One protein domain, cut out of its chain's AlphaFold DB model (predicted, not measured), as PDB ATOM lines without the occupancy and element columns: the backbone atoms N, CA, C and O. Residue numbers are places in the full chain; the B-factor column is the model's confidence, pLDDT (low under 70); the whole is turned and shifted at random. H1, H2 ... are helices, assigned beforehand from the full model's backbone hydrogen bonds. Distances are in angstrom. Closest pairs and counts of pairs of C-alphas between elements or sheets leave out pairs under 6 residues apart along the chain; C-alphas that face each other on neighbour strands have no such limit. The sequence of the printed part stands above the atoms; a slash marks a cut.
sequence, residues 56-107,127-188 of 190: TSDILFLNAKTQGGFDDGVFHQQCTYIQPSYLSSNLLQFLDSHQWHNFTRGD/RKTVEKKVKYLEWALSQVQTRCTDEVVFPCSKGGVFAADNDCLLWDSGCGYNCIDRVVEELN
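This is residues 56 to 107 and 127 to 188 of the 190 residues of the protein "Hypothetical protein" of Cyclophora tenuis (UniProt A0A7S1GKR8). One long helix, H4, meets H5 at a steep angle near its last residues, with the short H1 close by both, and two long looping links spread from this helical corner. A small head of two short helices, H2 and H3, lies far off at the end of the long link from H1; residues 88 to 94 and 96 to 103 stick out there, as do residues 127 to 132 of H4. The printed part has 114 residues with five named helices, H1 to H5 in chain order, and no named strand; the class is all helix, though under half of the residues, 50, are in named elements. The whole is loose and flat, with a radius of gyration of the C-alphas of 18.8 A and spans of 54 by 46 by 22 A.

H1 is residues 56 to 59, beginning at C-alpha 56 (29.149, -1.707, 7.340). H2 is residues 89 to 95 and H3 residues 98 to 103. H4, residues 127 to 148, is 31.0 A long and ends at C-alpha 148 (37.471, -9.561, 19.789). H5, residues 177 to 187, is 15.2 A long and ends at C-alpha 187 (25.440, -11.204, 13.444).

H1 is close to but not clearly touching H4, the closest C-alphas being those of Thr 56 and Leu 137, 6.6 A apart. H4 touches H5 with residues 143 to 148 alone, closest at the C-alphas of Cys 148 and Cys 179, 5.8 A, at a steep tilt of 66 degrees, opposite ways. H2 and H4 are apart. In H2, H3, H4 and H5 every O i to N i+4 pair is within hydrogen-bond range; H1 is too short for such a pair.

The farthest C-alphas, of His 98 and Glu 186, are 54.3 A apart. Residues 108 to 126 are not printed; C-alphas 107 and 127 are 26.6 A apart across the cut. The links H1 to H2 and H4 to H5 are long. Mean pLDDT of the printed part is 92.7, with residue 75 under 70.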
ATOM      1  N   THR A  56      28.706  -2.150   6.003       98.00
ATOM      2  CA  THR A  56      29.149  -1.707   7.340       98.00
ATOM      3  C   THR A  56      30.292  -2.580   7.838       98.00
ATOM      4  O   THR A  56      31.168  -2.078   8.532       98.00
ATOM      5  N   SER A  57      30.313  -3.856   7.436       97.44
ATOM      6  CA  SER A  57      31.414  -4.792   7.685       97.44
ATOM      7  C   SER A  57      32.764  -4.268   7.199       97.44
ATOM      8  O   SER A  57      33.768  -4.473   7.872       97.44
ATOM      9  N   ASP A  58      32.781  -3.543   6.076       96.62
ATOM     10  CA  ASP A  58      34.011  -3.109   5.398       96.62
ATOM     11  C   ASP A  58      34.732  -1.976   6.142       96.62
ATOM     12  O   ASP A  58      35.886  -1.667   5.854       96.62
ATOM     13  N   ILE A  59      34.045  -1.335   7.091       96.81
ATOM     14  CA  ILE A  59      34.550  -0.187   7.855       96.81
ATOM     15  C   ILE A  59      34.634  -0.471   9.362       96.81
ATOM     16  O   ILE A  59      34.779   0.463  10.158       96.81
ATOM     17  N   LEU A  60      34.523  -1.739   9.777       97.38
ATOM     18  CA  LEU A  60      34.735  -2.142  11.167       97.38
ATOM     19  C   LEU A  60      36.228  -2.202  11.498       97.38
ATOM     20  O   LEU A  60      37.059  -2.569  10.673       97.38
ATOM     21  N   PHE A  61      36.566  -1.857  12.737       95.81
ATOM     22  CA  PHE A  61      37.942  -1.864  13.224       95.81
ATOM     23  C   PHE A  61      37.995  -2.107  14.736       95.81
ATOM     24  O   PHE A  61      37.017  -1.891  15.459       95.81
ATOM     25  N   LEU A  62      39.169  -2.522  15.215       95.00
ATOM     26  CA  LEU A  62      39.499  -2.591  16.637       95.00
ATOM     27  C   LEU A  62      40.383  -1.417  17.051       95.00
ATOM     28  O   LEU A  62      41.133  -0.853  16.256       95.00
ATOM     29  N   ASN A  63      40.304  -1.055  18.329       90.69
ATOM     30  CA  ASN A  63      41.103   0.033  18.874       90.69
ATOM     31  C   ASN A  63      42.463  -0.545  19.265       90.69
ATOM     32  O   ASN A  63      42.549  -1.273  20.247       90.69
ATOM     33  N   ALA A  64      43.511  -0.225  18.507       80.75
ATOM     34  CA  ALA A  64      44.836  -0.820  18.710       80.75
ATOM     35  C   ALA A  64      45.824   0.085  19.473       80.75
ATOM     36  O   ALA A  64      46.809  -0.407  20.013       80.75
ATOM     37  N   LYS A  65      45.584   1.406  19.534       83.06
ATOM     38  CA  LYS A  65      46.558   2.395  20.040       83.06
ATOM     39  C   LYS A  65      45.897   3.517  20.831       83.06
ATOM     40  O   LYS A  65      45.764   4.649  20.373       83.06
ATOM     41  N   THR A  66      45.438   3.194  22.031       84.94
ATOM     42  CA  THR A  66      44.844   4.181  22.939       84.94
ATOM     43  C   THR A  66      45.868   4.685  23.948       84.94
ATOM     44  O   THR A  66      46.826   3.988  24.279       84.94
ATOM     45  N   GLN A  67      45.634   5.879  24.496       85.19
ATOM     46  CA  GLN A  67      46.398   6.382  25.640       85.19
ATOM     47  C   GLN A  67      46.503   5.325  26.754       85.19
ATOM     48  O   GLN A  67      45.531   4.626  27.052       85.19
ATOM     49  N   GLY A  68      47.686   5.200  27.355       84.56
ATOM     50  CA  GLY A  68      47.978   4.177  28.360       84.56
ATOM     51  C   GLY A  68      48.276   2.780  27.803       84.56
ATOM     52  O   GLY A  68      48.563   1.880  28.590       84.56
ATOM     53  N   GLY A  69      48.212   2.598  26.483       88.75
ATOM     54  CA  GLY A  69      48.663   1.398  25.783       88.75
ATOM     55  C   GLY A  69      50.123   1.482  25.339       88.75
ATOM     56  O   GLY A  69      50.897   2.313  25.818       88.75
ATOM     57  N   PHE A  70      50.486   0.617  24.396       91.00
ATOM     58  CA  PHE A  70      51.819   0.556  23.811       91.00
ATOM     59  C   PHE A  70      51.731   0.504  22.287       91.00
ATOM     60  O   PHE A  70      50.822  -0.114  21.742       91.00
ATOM     61  N   ASP A  71      52.689   1.141  21.631       88.19
ATOM     62  CA  ASP A  71      52.858   1.162  20.182       88.19
ATOM     63  C   ASP A  71      54.194   0.514  19.813       88.19
ATOM     64  O   ASP A  71      55.201   0.804  20.456       88.19
ATOM     65  N   ASP A  72      54.236  -0.354  18.806       83.88
ATOM     66  CA  ASP A  72      55.487  -1.000  18.381       83.88
ATOM     67  C   ASP A  72      56.371  -0.067  17.534       83.88
ATOM     68  O   ASP A  72      57.560  -0.337  17.338       83.88
ATOM     69  N   GLY A  73      55.794   1.035  17.033       73.44
ATOM     70  CA  GLY A  73      56.464   2.093  16.276       73.44
ATOM     71  C   GLY A  73      57.212   1.599  15.035       73.44
ATOM     72  O   GLY A  73      58.039   2.340  14.499       73.44
ATOM     73  N   VAL A  74      56.996   0.336  14.633       70.38
ATOM     74  CA  VAL A  74      57.737  -0.424  13.605       70.38
ATOM     75  C   VAL A  74      59.276  -0.397  13.799       70.38
ATOM     76  O   VAL A  74      60.047  -0.893  12.975       70.38
ATOM     77  N   PHE A  75      59.772   0.142  14.916       66.00
ATOM     78  CA  PHE A  75      61.180   0.451  15.142       66.00
ATOM     79  C   PHE A  75      61.761  -0.510  16.179       66.00
ATOM     80  O   PHE A  75      61.351  -0.541  17.335       66.00
ATOM     81  N   HIS A  76      62.726  -1.328  15.753       72.31
ATOM     82  CA  HIS A  76      63.449  -2.286  16.601       72.31
ATOM     83  C   HIS A  76      62.597  -3.312  17.374       72.31
ATOM     84  O   HIS A  76      63.122  -3.914  18.307       72.31
ATOM     85  N   GLN A  77      61.342  -3.564  16.978       79.12
ATOM     86  CA  GLN A  77      60.464  -4.526  17.667       79.12
ATOM     87  C   GLN A  77      60.283  -4.177  19.160       79.12
ATOM     88  O   GLN A  77      60.305  -5.051  20.028       79.12
ATOM     89  N   GLN A  78      60.169  -2.882  19.473       87.38
ATOM     90  CA  GLN A  78      60.038  -2.386  20.842       87.38
ATOM     91  C   GLN A  78      58.702  -1.685  21.056       87.38
ATOM     92  O   GLN A  78      58.353  -0.746  20.353       87.38
ATOM     93  N   CYS A  79      57.997  -2.099  22.106       91.12
ATOM     94  CA  CYS A  79      56.753  -1.475  22.522       91.12
ATOM     95  C   CYS A  79      57.017  -0.204  23.338       91.12
ATOM     96  O   CYS A  79      57.535  -0.252  24.456       91.12
ATOM     97  N   THR A  80      56.614   0.936  22.789       92.12
ATOM     98  CA  THR A  80      56.721   2.264  23.389       92.12
ATOM     99  C   THR A  80      55.408   2.649  24.056       92.12
ATOM    100  O   THR A  80      54.349   2.607  23.437       92.12
ATOM    101  N   TYR A  81      55.463   3.042  25.328       92.81
ATOM    102  CA  TYR A  81      54.268   3.438  26.072       92.81
ATOM    103  C   TYR A  81      53.663   4.744  25.536       92.81
ATOM    104  O   TYR A  81      54.350   5.765  25.431       92.81
ATOM    105  N   ILE A  82      52.358   4.724  25.262       91.25
ATOM    106  CA  ILE A  82      51.600   5.871  24.758       91.25
ATOM    107  C   ILE A  82      51.196   6.747  25.945       91.25
ATOM    108  O   ILE A  82      50.220   6.474  26.652       91.25
ATOM    109  N   GLN A  83      51.962   7.815  26.163       90.56
ATOM    110  CA  GLN A  83      51.713   8.764  27.245       90.56
ATOM    111  C   GLN A  83      50.357   9.467  27.064       90.56
ATOM    112  O   GLN A  83      50.048   9.916  25.956       90.56
ATOM    113  N   PRO A  84      49.560   9.624  28.137       88.44
ATOM    114  CA  PRO A  84      48.400  10.503  28.109       88.44
ATOM    115  C   PRO A  84      48.805  11.925  27.718       88.44
ATOM    116  O   PRO A  84      49.853  12.426  28.134       88.44
ATOM    117  N   SER A  85      47.962  12.598  26.939       87.38
ATOM    118  CA  SER A  85      48.217  13.985  26.565       87.38
ATOM    119  C   SER A  85      48.193  14.887  27.801       87.38
ATOM    120  O   SER A  85      47.226  14.903  28.561       87.38
ATOM    121  N   TYR A  86      49.255  15.670  27.986       91.62
ATOM    122  CA  TYR A  86      49.370  16.664  29.050       91.62
ATOM    123  C   TYR A  86      49.807  18.005  28.459       91.62
ATOM    124  O   TYR A  86      50.807  18.080  27.745       91.62
ATOM    125  N   LEU A  87      49.068  19.068  28.783       93.38
ATOM    126  CA  LEU A  87      49.393  20.436  28.384       93.38
ATOM    127  C   LEU A  87      49.710  21.264  29.628       93.38
ATOM    128  O   LEU A  87      48.875  21.424  30.518       93.38
ATOM    129  N   SER A  88      50.926  21.804  29.686       95.56
ATOM    130  CA  SER A  88      51.314  22.757  30.726       95.56
ATOM    131  C   SER A  88      50.684  24.129  30.470       95.56
ATOM    132  O   SER A  88      50.349  24.467  29.333       95.56
ATOM    133  N   SER A  89      50.585  24.967  31.504       97.19
ATOM    134  CA  SER A  89      50.043  26.328  31.367       97.19
ATOM    135  C   SER A  89      50.798  27.167  30.331       97.19
ATOM    136  O   SER A  89      50.180  27.902  29.567       97.19
ATOM    137  N   ASN A  90      52.125  27.017  30.252       96.94
ATOM    138  CA  ASN A  90      52.944  27.730  29.267       96.94
ATOM    139  C   ASN A  90      52.649  27.257  27.835       96.94
ATOM    140  O   ASN A  90      52.634  28.071  26.916       96.94
ATOM    141  N   LEU A  91      52.399  25.956  27.641       95.25
ATOM    142  CA  LEU A  91      51.998  25.430  26.336       95.25
ATOM    143  C   LEU A  91      50.606  25.920  25.945       95.25
ATOM    144  O   LEU A  91      50.427  26.342  24.811       95.25
ATOM    145  N   LEU A  92      49.645  25.938  26.873       96.69
ATOM    146  CA  LEU A  92      48.313  26.498  26.615       96.69
ATOM    147  C   LEU A  92      48.396  27.972  26.200       96.69
ATOM    148  O   LEU A  92      47.799  28.360  25.202       96.69
ATOM    149  N   GLN A  93      49.201  28.769  26.907       97.50
ATOM    150  CA  GLN A  93      49.426  30.171  26.554       97.50
ATOM    151  C   GLN A  93      50.077  30.326  25.172       97.50
ATOM    152  O   GLN A  93      49.746  31.247  24.427       97.50
ATOM    153  N   PHE A  94      51.003  29.435  24.809       96.62
ATOM    154  CA  PHE A  94      51.603  29.438  23.480       96.62
ATOM    155  C   PHE A  94      50.594  29.065  22.386       96.62
ATOM    156  O   PHE A  94      50.557  29.735  21.356       96.62
ATOM    157  N   LEU A  95      49.761  28.045  22.607       95.44
ATOM    158  CA  LEU A  95      48.733  27.611  21.655       95.44
ATOM    159  C   LEU A  95      47.629  28.663  21.445       95.44
ATOM    160  O   LEU A  95      47.026  28.689  20.381       95.44
ATOM    161  N   ASP A  96      47.408  29.554  22.413       96.44
ATOM    162  CA  ASP A  96      46.499  30.710  22.301       96.44
ATOM    163  C   ASP A  96      47.188  31.966  21.716       96.44
ATOM    164  O   ASP A  96      46.583  33.015  21.496       96.44
ATOM    165  N   SER A  97      48.500  31.904  21.467       97.19
ATOM    166  CA  SER A  97      49.253  33.061  20.992       97.19
ATOM    167  C   SER A  97      48.997  33.352  19.512       97.19
ATOM    168  O   SER A  97      48.857  32.458  18.675       97.19
ATOM    169  N   HIS A  98      49.069  34.634  19.143       96.81
ATOM    170  CA  HIS A  98      49.024  35.064  17.741       96.81
ATOM    171  C   HIS A  98      50.112  34.392  16.883       96.81
ATOM    172  O   HIS A  98      49.902  34.125  15.702       96.81
ATOM    173  N   GLN A  99      51.270  34.081  17.479       93.44
ATOM    174  CA  GLN A  99      52.336  33.345  16.804       93.44
ATOM    175  C   GLN A  99      51.863  31.955  16.362       93.44
ATOM    176  O   GLN A  99      52.067  31.589  15.205       93.44
ATOM    177  N   TRP A 100      51.221  31.194  17.253       93.69
ATOM    178  CA  TRP A 100      50.715  29.861  16.929       93.69
ATOM    179  C   TRP A 100      49.556  29.907  15.933       93.69
ATOM    180  O   TRP A 100      49.566  29.165  14.950       93.69
ATOM    181  N   HIS A 101      48.596  30.812  16.131       92.38
ATOM    182  CA  HIS A 101      47.475  30.978  15.204       92.38
ATOM    183  C   HIS A 101      47.932  31.362  13.793       92.38
ATOM    184  O   HIS A 101      47.414  30.833  12.814       92.38
ATOM    185  N   ASN A 102      48.944  32.225  13.663       88.75
ATOM    186  CA  ASN A 102      49.534  32.526  12.359       88.75
ATOM    187  C   ASN A 102      50.263  31.324  11.766       88.75
ATOM    188  O   ASN A 102      50.172  31.080  10.564       88.75
ATOM    189  N   PHE A 103      50.974  30.566  12.600       86.62
ATOM    190  CA  PHE A 103      51.695  29.378  12.162       86.62
ATOM    191  C   PHE A 103      50.751  28.305  11.596       86.62
ATOM    192  O   PHE A 103      51.051  27.746  10.542       86.62
ATOM    193  N   THR A 104      49.606  28.074  12.247       89.50
ATOM    194  CA  THR A 104      48.603  27.049  11.893       89.50
ATOM    195  C   THR A 104      47.439  27.579  11.060       89.50
ATOM    196  O   THR A 104      46.450  26.873  10.851       89.50
ATOM    197  N   ARG A 105      47.515  28.822  10.570       87.94
ATOM    198  CA  ARG A 105      46.400  29.477   9.872       87.94
ATOM    199  C   ARG A 105      45.887  28.652   8.694       87.94
ATOM    200  O   ARG A 105      44.680  28.505   8.542       87.94
ATOM    201  N   GLY A 106      46.787  28.126   7.865       87.38
ATOM    202  CA  GLY A 106      46.399  27.332   6.702       87.38
ATOM    203  C   GLY A 106      45.781  25.981   7.079       87.38
ATOM    204  O   GLY A 106      44.744  25.627   6.530       87.38
ATOM    205  N   ASP A 107      46.337  25.292   8.081       90.31
ATOM    206  CA  ASP A 107      45.755  24.055   8.623       90.31
ATOM    207  C   ASP A 107      44.351  24.308   9.196       90.31
ATOM    208  O   ASP A 107      43.419  23.554   8.936       90.31
ATOM    209  N   ARG A 127      20.745  13.807   6.126       98.56
ATOM    210  CA  ARG A 127      21.219  13.816   7.519       98.56
ATOM    211  C   ARG A 127      20.660  12.687   8.391       98.56
ATOM    212  O   ARG A 127      21.418  12.005   9.068       98.56
ATOM    213  N   LYS A 128      19.353  12.410   8.312       98.62
ATOM    214  CA  LYS A 128      18.719  11.307   9.066       98.62
ATOM    215  C   LYS A 128      19.237   9.923   8.654       98.62
ATOM    216  O   LYS A 128      19.293   9.020   9.486       98.62
ATOM    217  N   THR A 129      19.579   9.746   7.378       98.50
ATOM    218  CA  THR A 129      20.168   8.505   6.859       98.50
ATOM    219  C   THR A 129      21.557   8.307   7.449       98.50
ATOM    220  O   THR A 129      21.829   7.239   7.999       98.50
ATOM    221  N   VAL A 130      22.390   9.351   7.405       98.62
ATOM    222  CA  VAL A 130      23.738   9.339   7.987       98.62
ATOM    223  C   VAL A 130      23.672   9.066   9.488       98.62
ATOM    224  O   VAL A 130      24.288   8.117   9.950       98.62
ATOM    225  N   GLU A 131      22.857   9.803  10.247       98.69
ATOM    226  CA  GLU A 131      22.701   9.604  11.697       98.69
ATOM    227  C   GLU A 131      22.285   8.170  12.055       98.69
ATOM    228  O   GLU A 131      22.790   7.583  13.014       98.69
ATOM    229  N   LYS A 132      21.367   7.577  11.282       98.62
ATOM    230  CA  LYS A 132      20.954   6.182  11.478       98.62
ATOM    231  C   LYS A 132      22.111   5.215  11.214       98.62
ATOM    232  O   LYS A 132      22.272   4.257  11.967       98.62
ATOM    233  N   LYS A 133      22.890   5.448  10.156       98.50
ATOM    234  CA  LYS A 133      24.051   4.621   9.801       98.50
ATOM    235  C   LYS A 133      25.193   4.767  10.807       98.50
ATOM    236  O   LYS A 133      25.761   3.751  11.179       98.50
ATOM    237  N   VAL A 134      25.441   5.967  11.336       98.69
ATOM    238  CA  VAL A 134      26.405   6.196  12.428       98.69
ATOM    239  C   VAL A 134      26.014   5.392  13.663       98.69
ATOM    240  O   VAL A 134      26.829   4.628  14.162       98.69
ATOM    241  N   LYS A 135      24.748   5.446  14.094       98.75
ATOM    242  CA  LYS A 135      24.272   4.637  15.232       98.75
ATOM    243  C   LYS A 135      24.397   3.132  14.994       98.75
ATOM    244  O   LYS A 135      24.672   2.375  15.922       98.75
ATOM    245  N   TYR A 136      24.162   2.686  13.761       98.62
ATOM    246  CA  TYR A 136      24.343   1.282  13.403       98.62
ATOM    247  C   TYR A 136      25.823   0.877  13.432       98.62
ATOM    248  O   TYR A 136      26.147  -0.171  13.984       98.62
ATOM    249  N   LEU A 137      26.714   1.729  12.920       98.62
ATOM    250  CA  LEU A 137      28.158   1.526  12.982       98.62
ATOM    251  C   LEU A 137      28.661   1.495  14.430       98.62
ATOM    252  O   LEU A 137      29.414   0.598  14.781       98.62
ATOM    253  N   GLU A 138      28.215   2.411  15.291       98.56
ATOM    254  CA  GLU A 138      28.540   2.407  16.725       98.56
ATOM    255  C   GLU A 138      28.132   1.091  17.395       98.56
ATOM    256  O   GLU A 138      28.911   0.494  18.143       98.56
ATOM    257  N   TRP A 139      26.924   0.602  17.098       98.50
ATOM    258  CA  TRP A 139      26.474  -0.700  17.578       98.50
ATOM    259  C   TRP A 139      27.368  -1.832  17.056       98.50
ATOM    260  O   TRP A 139      27.842  -2.631  17.863       98.50
ATOM    261  N   ALA A 140      27.646  -1.890  15.753       98.56
ATOM    262  CA  ALA A 140      28.473  -2.940  15.156       98.56
ATOM    263  C   ALA A 140      29.901  -2.932  15.731       98.56
ATOM    264  O   ALA A 140      30.407  -3.975  16.151       98.56
ATOM    265  N   LEU A 141      30.499  -1.743  15.874       98.25
ATOM    266  CA  LEU A 141      31.784  -1.540  16.544       98.25
ATOM    267  C   LEU A 141      31.747  -2.036  17.993       98.25
ATOM    268  O   LEU A 141      32.667  -2.720  18.430       98.25
ATOM    269  N   SER A 142      30.670  -1.774  18.740       98.19
ATOM    270  CA  SER A 142      30.541  -2.286  20.113       98.19
ATOM    271  C   SER A 142      30.547  -3.817  20.177       98.19
ATOM    272  O   SER A 142      31.089  -4.383  21.128       98.19
ATOM    273  N   GLN A 143      29.991  -4.498  19.167       98.25
ATOM    274  CA  GLN A 143      29.969  -5.959  19.114       98.25
ATOM    275  C   GLN A 143      31.360  -6.525  18.842       98.25
ATOM    276  O   GLN A 143      31.800  -7.405  19.582       98.25
ATOM    277  N   VAL A 144      32.072  -5.996  17.841       97.94
ATOM    278  CA  VAL A 144      33.433  -6.465  17.533       97.94
ATOM    279  C   VAL A 144      34.398  -6.144  18.668       97.94
ATOM    280  O   VAL A 144      35.153  -7.018  19.076       97.94
ATOM    281  N   GLN A 145      34.320  -4.958  19.280       96.81
ATOM    282  CA  GLN A 145      35.189  -4.618  20.408       96.81
ATOM    283  C   GLN A 145      34.961  -5.554  21.593       96.81
ATOM    284  O   GLN A 145      35.916  -6.082  22.158       96.81
ATOM    285  N   THR A 146      33.701  -5.811  21.944       97.25
ATOM    286  CA  THR A 146      33.362  -6.679  23.080       97.25
ATOM    287  C   THR A 146      33.811  -8.123  22.859       97.25
ATOM    288  O   THR A 146      34.213  -8.788  23.809       97.25
ATOM    289  N   ARG A 147      33.724  -8.626  21.624       97.44
ATOM    290  CA  ARG A 147      33.993 -10.037  21.318       97.44
ATOM    291  C   ARG A 147      35.442 -10.318  20.935       97.44
ATOM    292  O   ARG A 147      35.899 -11.427  21.173       97.44
ATOM    293  N   CYS A 148      36.146  -9.343  20.365       96.81
ATOM    294  CA  CYS A 148      37.471  -9.561  19.789       96.81
ATOM    295  C   CYS A 148      38.623  -9.017  20.634       96.81
ATOM    296  O   CYS A 148      39.728  -9.532  20.520       96.81
ATOM    297  N   THR A 149      38.407  -8.011  21.491       92.38
ATOM    298  CA  THR A 149      39.522  -7.326  22.186       92.38
ATOM    299  C   THR A 149      40.403  -8.270  23.006       92.38
ATOM    300  O   THR A 149      41.614  -8.075  23.050       92.38
ATOM    301  N   ASP A 150      39.814  -9.279  23.650       92.00
ATOM    302  CA  ASP A 150      40.557 -10.220  24.500       92.00
ATOM    303  C   ASP A 150      41.064 -11.462  23.739       92.00
ATOM    304  O   ASP A 150      41.865 -12.220  24.282       92.00
ATOM    305  N   GLU A 151      40.616 -11.675  22.497       94.38
ATOM    306  CA  GLU A 151      41.074 -12.770  21.628       94.38
ATOM    307  C   GLU A 151      42.272 -12.354  20.771       94.38
ATOM    308  O   GLU A 151      43.158 -13.165  20.517       94.38
ATOM    309  N   VAL A 152      42.297 -11.093  20.339       94.88
ATOM    310  CA  VAL A 152      43.259 -10.591  19.357       94.88
ATOM    311  C   VAL A 152      44.632 -10.372  19.982       94.88
ATOM    312  O   VAL A 152      44.802  -9.615  20.943       94.88
ATOM    313  N   VAL A 153      45.641 -10.984  19.372       94.25
ATOM    314  CA  VAL A 153      47.049 -10.740  19.668       94.25
ATOM    315  C   VAL A 153      47.504  -9.520  18.875       94.25
ATOM    316  O   VAL A 153      47.769  -9.593  17.677       94.25
ATOM    317  N   PHE A 154      47.592  -8.375  19.550       93.44
ATOM    318  CA  PHE A 154      48.194  -7.161  18.994       93.44
ATOM    319  C   PHE A 154      49.732  -7.231  19.037       93.44
ATOM    320  O   PHE A 154      50.278  -7.922  19.902       93.44
ATOM    321  N   PRO A 155      50.452  -6.465  18.190       93.12
ATOM    322  CA  PRO A 155      51.918  -6.448  18.181       93.12
ATOM    323  C   PRO A 155      52.513  -6.019  19.523       93.12
ATOM    324  O   PRO A 155      53.597  -6.463  19.888       93.12
ATOM    325  N   CYS A 156      51.792  -5.192  20.283       92.44
ATOM    326  CA  CYS A 156      52.136  -4.837  21.649       92.44
ATOM    327  C   CYS A 156      51.031  -5.229  22.620       92.44
ATOM    328  O   CYS A 156      49.885  -4.795  22.511       92.44
ATOM    329  N   SER A 157      51.398  -6.011  23.632       90.44
ATOM    330  CA  SER A 157      50.500  -6.314  24.746       90.44
ATOM    331  C   SER A 157      50.289  -5.103  25.663       90.44
ATOM    332  O   SER A 157      51.084  -4.161  25.692       90.44
ATOM    333  N   LYS A 158      49.266  -5.179  26.529       87.25
ATOM    334  CA  LYS A 158      49.012  -4.186  27.596       87.25
ATOM    335  C   LYS A 158      50.204  -3.996  28.550       87.25
ATOM    336  O   LYS A 158      50.270  -2.980  29.230       87.25
ATOM    337  N   GLY A 159      51.120  -4.966  28.623       89.69
ATOM    338  CA  GLY A 159      52.336  -4.907  29.438       89.69
ATOM    339  C   GLY A 159      53.579  -4.399  28.699       89.69
ATOM    340  O   GLY A 159      54.659  -4.428  29.281       89.69
ATOM    341  N   GLY A 160      53.458  -3.983  27.433       90.81
ATOM    342  CA  GLY A 160      54.595  -3.523  26.632       90.81
ATOM    343  C   GLY A 160      55.508  -4.647  26.143       90.81
ATOM    344  O   GLY A 160      56.688  -4.424  25.894       90.81
ATOM    345  N   VAL A 161      54.979  -5.864  26.021       92.50
ATOM    346  CA  VAL A 161      55.698  -7.000  25.423       92.50
ATOM    347  C   VAL A 161      55.341  -7.092  23.947       92.50
ATOM    348  O   VAL A 161      54.150  -7.144  23.627       92.50
ATOM    349  N   PHE A 162      56.367  -7.126  23.096       92.88
ATOM    350  CA  PHE A 162      56.231  -7.288  21.652       92.88
ATOM    351  C   PHE A 162      55.871  -8.733  21.282       92.88
ATOM    352  O   PHE A 162      56.477  -9.676  21.796       92.88
ATOM    353  N   ALA A 163      54.915  -8.893  20.372       92.31
ATOM    354  CA  ALA A 163      54.478 -10.164  19.812       92.31
ATOM    355  C   ALA A 163      54.791 -10.202  18.308       92.31
ATOM    356  O   ALA A 163      54.145  -9.532  17.501       92.31
ATOM    357  N   ALA A 164      55.807 -10.991  17.939       90.06
ATOM    358  CA  ALA A 164      56.200 -11.175  16.542       90.06
ATOM    359  C   ALA A 164      55.121 -11.914  15.734       90.06
ATOM    360  O   ALA A 164      54.850 -11.538  14.598       90.06
ATOM    361  N   ASP A 165      54.492 -12.916  16.352       92.62
ATOM    362  CA  ASP A 165      53.312 -13.593  15.825       92.62
ATOM    363  C   ASP A 165      52.072 -12.871  16.370       92.62
ATOM    364  O   ASP A 165      51.772 -12.953  17.562       92.62
ATOM    365  N   ASN A 166      51.396 -12.113  15.508       92.75
ATOM    366  CA  ASN A 166      50.225 -11.307  15.846       92.75
ATOM    367  C   ASN A 166      49.124 -11.457  14.783       92.75
ATOM    368  O   ASN A 166      49.358 -11.997  13.701       92.75
ATOM    369  N   ASP A 167      47.923 -10.971  15.094       94.62
ATOM    370  CA  ASP A 167      46.726 -11.142  14.260       94.62
ATOM    371  C   ASP A 167      46.496  -9.983  13.268       94.62
ATOM    372  O   ASP A 167      45.358  -9.711  12.870       94.62
ATOM    373  N   CYS A 168      47.545  -9.247  12.896       92.56
ATOM    374  CA  CYS A 168      47.464  -8.107  11.984       92.56
ATOM    375  C   CYS A 168      47.749  -8.506  10.535       92.56
ATOM    376  O   CYS A 168      48.552  -9.391  10.253       92.56
ATOM    377  N   LEU A 169      47.073  -7.841   9.594       91.38
ATOM    378  CA  LEU A 169      47.230  -8.104   8.160       91.38
ATOM    379  C   LEU A 169      48.601  -7.664   7.642       91.38
ATOM    380  O   LEU A 169      49.208  -8.345   6.816       91.38
ATOM    381  N   LEU A 170      49.073  -6.505   8.101       88.81
ATOM    382  CA  LEU A 170      50.361  -5.948   7.709       88.81
ATOM    383  C   LEU A 170      50.941  -5.148   8.869       88.81
ATOM    384  O   LEU A 170      50.382  -4.122   9.240       88.81
ATOM    385  N   TRP A 171      52.081  -5.598   9.397       85.50
ATOM    386  CA  TRP A 171      52.746  -4.985  10.552       85.50
ATOM    387  C   TRP A 171      51.790  -4.837  11.742       85.50
ATOM    388  O   TRP A 171      51.411  -5.832  12.345       85.50
ATOM    389  N   ASP A 172      51.384  -3.614  12.051       84.69
ATOM    390  CA  ASP A 172      50.484  -3.217  13.130       84.69
ATOM    391  C   ASP A 172      49.101  -2.768  12.626       84.69
ATOM    392  O   ASP A 172      48.306  -2.186  13.368       84.69
ATOM    393  N   SER A 173      48.810  -3.019  11.348       88.25
ATOM    394  CA  SER A 173      47.605  -2.578  10.651       88.25
ATOM    395  C   SER A 173      46.642  -3.739  10.387       88.25
ATOM    396  O   SER A 173      47.042  -4.840  10.001       88.25
ATOM    397  N   GLY A 174      45.341  -3.482  10.560       90.62
ATOM    398  CA  GLY A 174      44.283  -4.459  10.273       90.62
ATOM    399  C   GLY A 174      44.217  -5.629  11.262       90.62
ATOM    400  O   GLY A 174      43.914  -6.750  10.868       90.62
ATOM    401  N   CYS A 175      44.547  -5.393  12.531       93.50
ATOM    402  CA  CYS A 175      44.545  -6.424  13.570       93.50
ATOM    403  C   CYS A 175      43.147  -6.960  13.881       93.50
ATOM    404  O   CYS A 175      42.185  -6.198  13.993       93.50
ATOM    405  N   GLY A 176      43.061  -8.277  14.073       95.06
ATOM    406  CA  GLY A 176      41.840  -8.956  14.495       95.06
ATOM    407  C   GLY A 176      40.821  -9.206  13.388       95.06
ATOM    408  O   GLY A 176      39.669  -9.507  13.698       95.06
ATOM    409  N   TYR A 177      41.232  -9.115  12.118       95.81
ATOM    410  CA  TYR A 177      40.364  -9.316  10.953       95.81
ATOM    411  C   TYR A 177      39.590 -10.645  11.013       95.81
ATOM    412  O   TYR A 177      38.376 -10.636  10.864       95.81
ATOM    413  N   ASN A 178      40.238 -11.761  11.381       96.00
ATOM    414  CA  ASN A 178      39.568 -13.064  11.518       96.00
ATOM    415  C   ASN A 178      38.418 -13.046  12.544       96.00
ATOM    416  O   ASN A 178      37.375 -13.661  12.328       96.00
ATOM    417  N   CYS A 179      38.601 -12.352  13.672       97.62
ATOM    418  CA  CYS A 179      37.542 -12.230  14.672       97.62
ATOM    419  C   CYS A 179      36.429 -11.293  14.193       97.62
ATOM    420  O   CYS A 179      35.253 -11.610  14.375       97.62
ATOM    421  N   ILE A 180      36.785 -10.170  13.557       97.81
ATOM    422  CA  ILE A 180      35.814  -9.240  12.966       97.81
ATOM    423  C   ILE A 180      34.935  -9.982  11.953       97.81
ATOM    424  O   ILE A 180      33.714  -9.933  12.085       97.81
ATOM    425  N   ASP A 181      35.533 -10.719  11.015       97.69
ATOM    426  CA  ASP A 181      34.823 -11.463   9.967       97.69
ATOM    427  C   ASP A 181      33.844 -12.481  10.561       97.69
ATOM    428  O   ASP A 181      32.677 -12.542  10.169       97.69
ATOM    429  N   ARG A 182      34.279 -13.225  11.585       98.19
ATOM    430  CA  ARG A 182      33.415 -14.170  12.304       98.19
ATOM    431  C   ARG A 182      32.229 -13.472  12.969       98.19
ATOM    432  O   ARG A 182      31.099 -13.940  12.863       98.19
ATOM    433  N   VAL A 183      32.456 -12.348  13.654       98.31
ATOM    434  CA  VAL A 183      31.377 -11.582  14.306       98.31
ATOM    435  C   VAL A 183      30.412 -10.998  13.274       98.31
ATOM    436  O   VAL A 183      29.201 -10.991  13.507       98.31
ATOM    437  N   VAL A 184      30.929 -10.528  12.136       98.19
ATOM    438  CA  VAL A 184      30.130 -10.050  11.001       98.19
ATOM    439  C   VAL A 184      29.222 -11.160  10.475       98.19
ATOM    440  O   VAL A 184      28.027 -10.915  10.305       98.19
ATOM    441  N   GLU A 185      29.751 -12.370  10.282       98.12
ATOM    442  CA  GLU A 185      28.985 -13.533   9.822       98.12
ATOM    443  C   GLU A 185      27.914 -13.951  10.843       98.12
ATOM    444  O   GLU A 185      26.735 -14.060  10.499       98.12
ATOM    445  N   GLU A 186      28.286 -14.109  12.117       98.19
ATOM    446  CA  GLU A 186      27.377 -14.516  13.200       98.19
ATOM    447  C   GLU A 186      26.194 -13.556  13.390       98.19
ATOM    448  O   GLU A 186      25.085 -13.981  13.723       98.19
ATOM    449  N   LEU A 187      26.437 -12.253  13.229       97.81
ATOM    450  CA  LEU A 187      25.440 -11.204  13.444       97.81
ATOM    451  C   LEU A 187      24.785 -10.713  12.150       97.81
ATOM    452  O   LEU A 187      23.891  -9.865  12.222       97.81
ATOM    453  N   ASN A 188      25.204 -11.241  10.996       97.25
ATOM    454  CA  ASN A 188      24.776 -10.805   9.669       97.25
ATOM    455  C   ASN A 188      24.861  -9.272   9.519       97.25
ATOM    456  O   ASN A 188      23.882  -8.602   9.173       97.25
TER     457      ASN A 188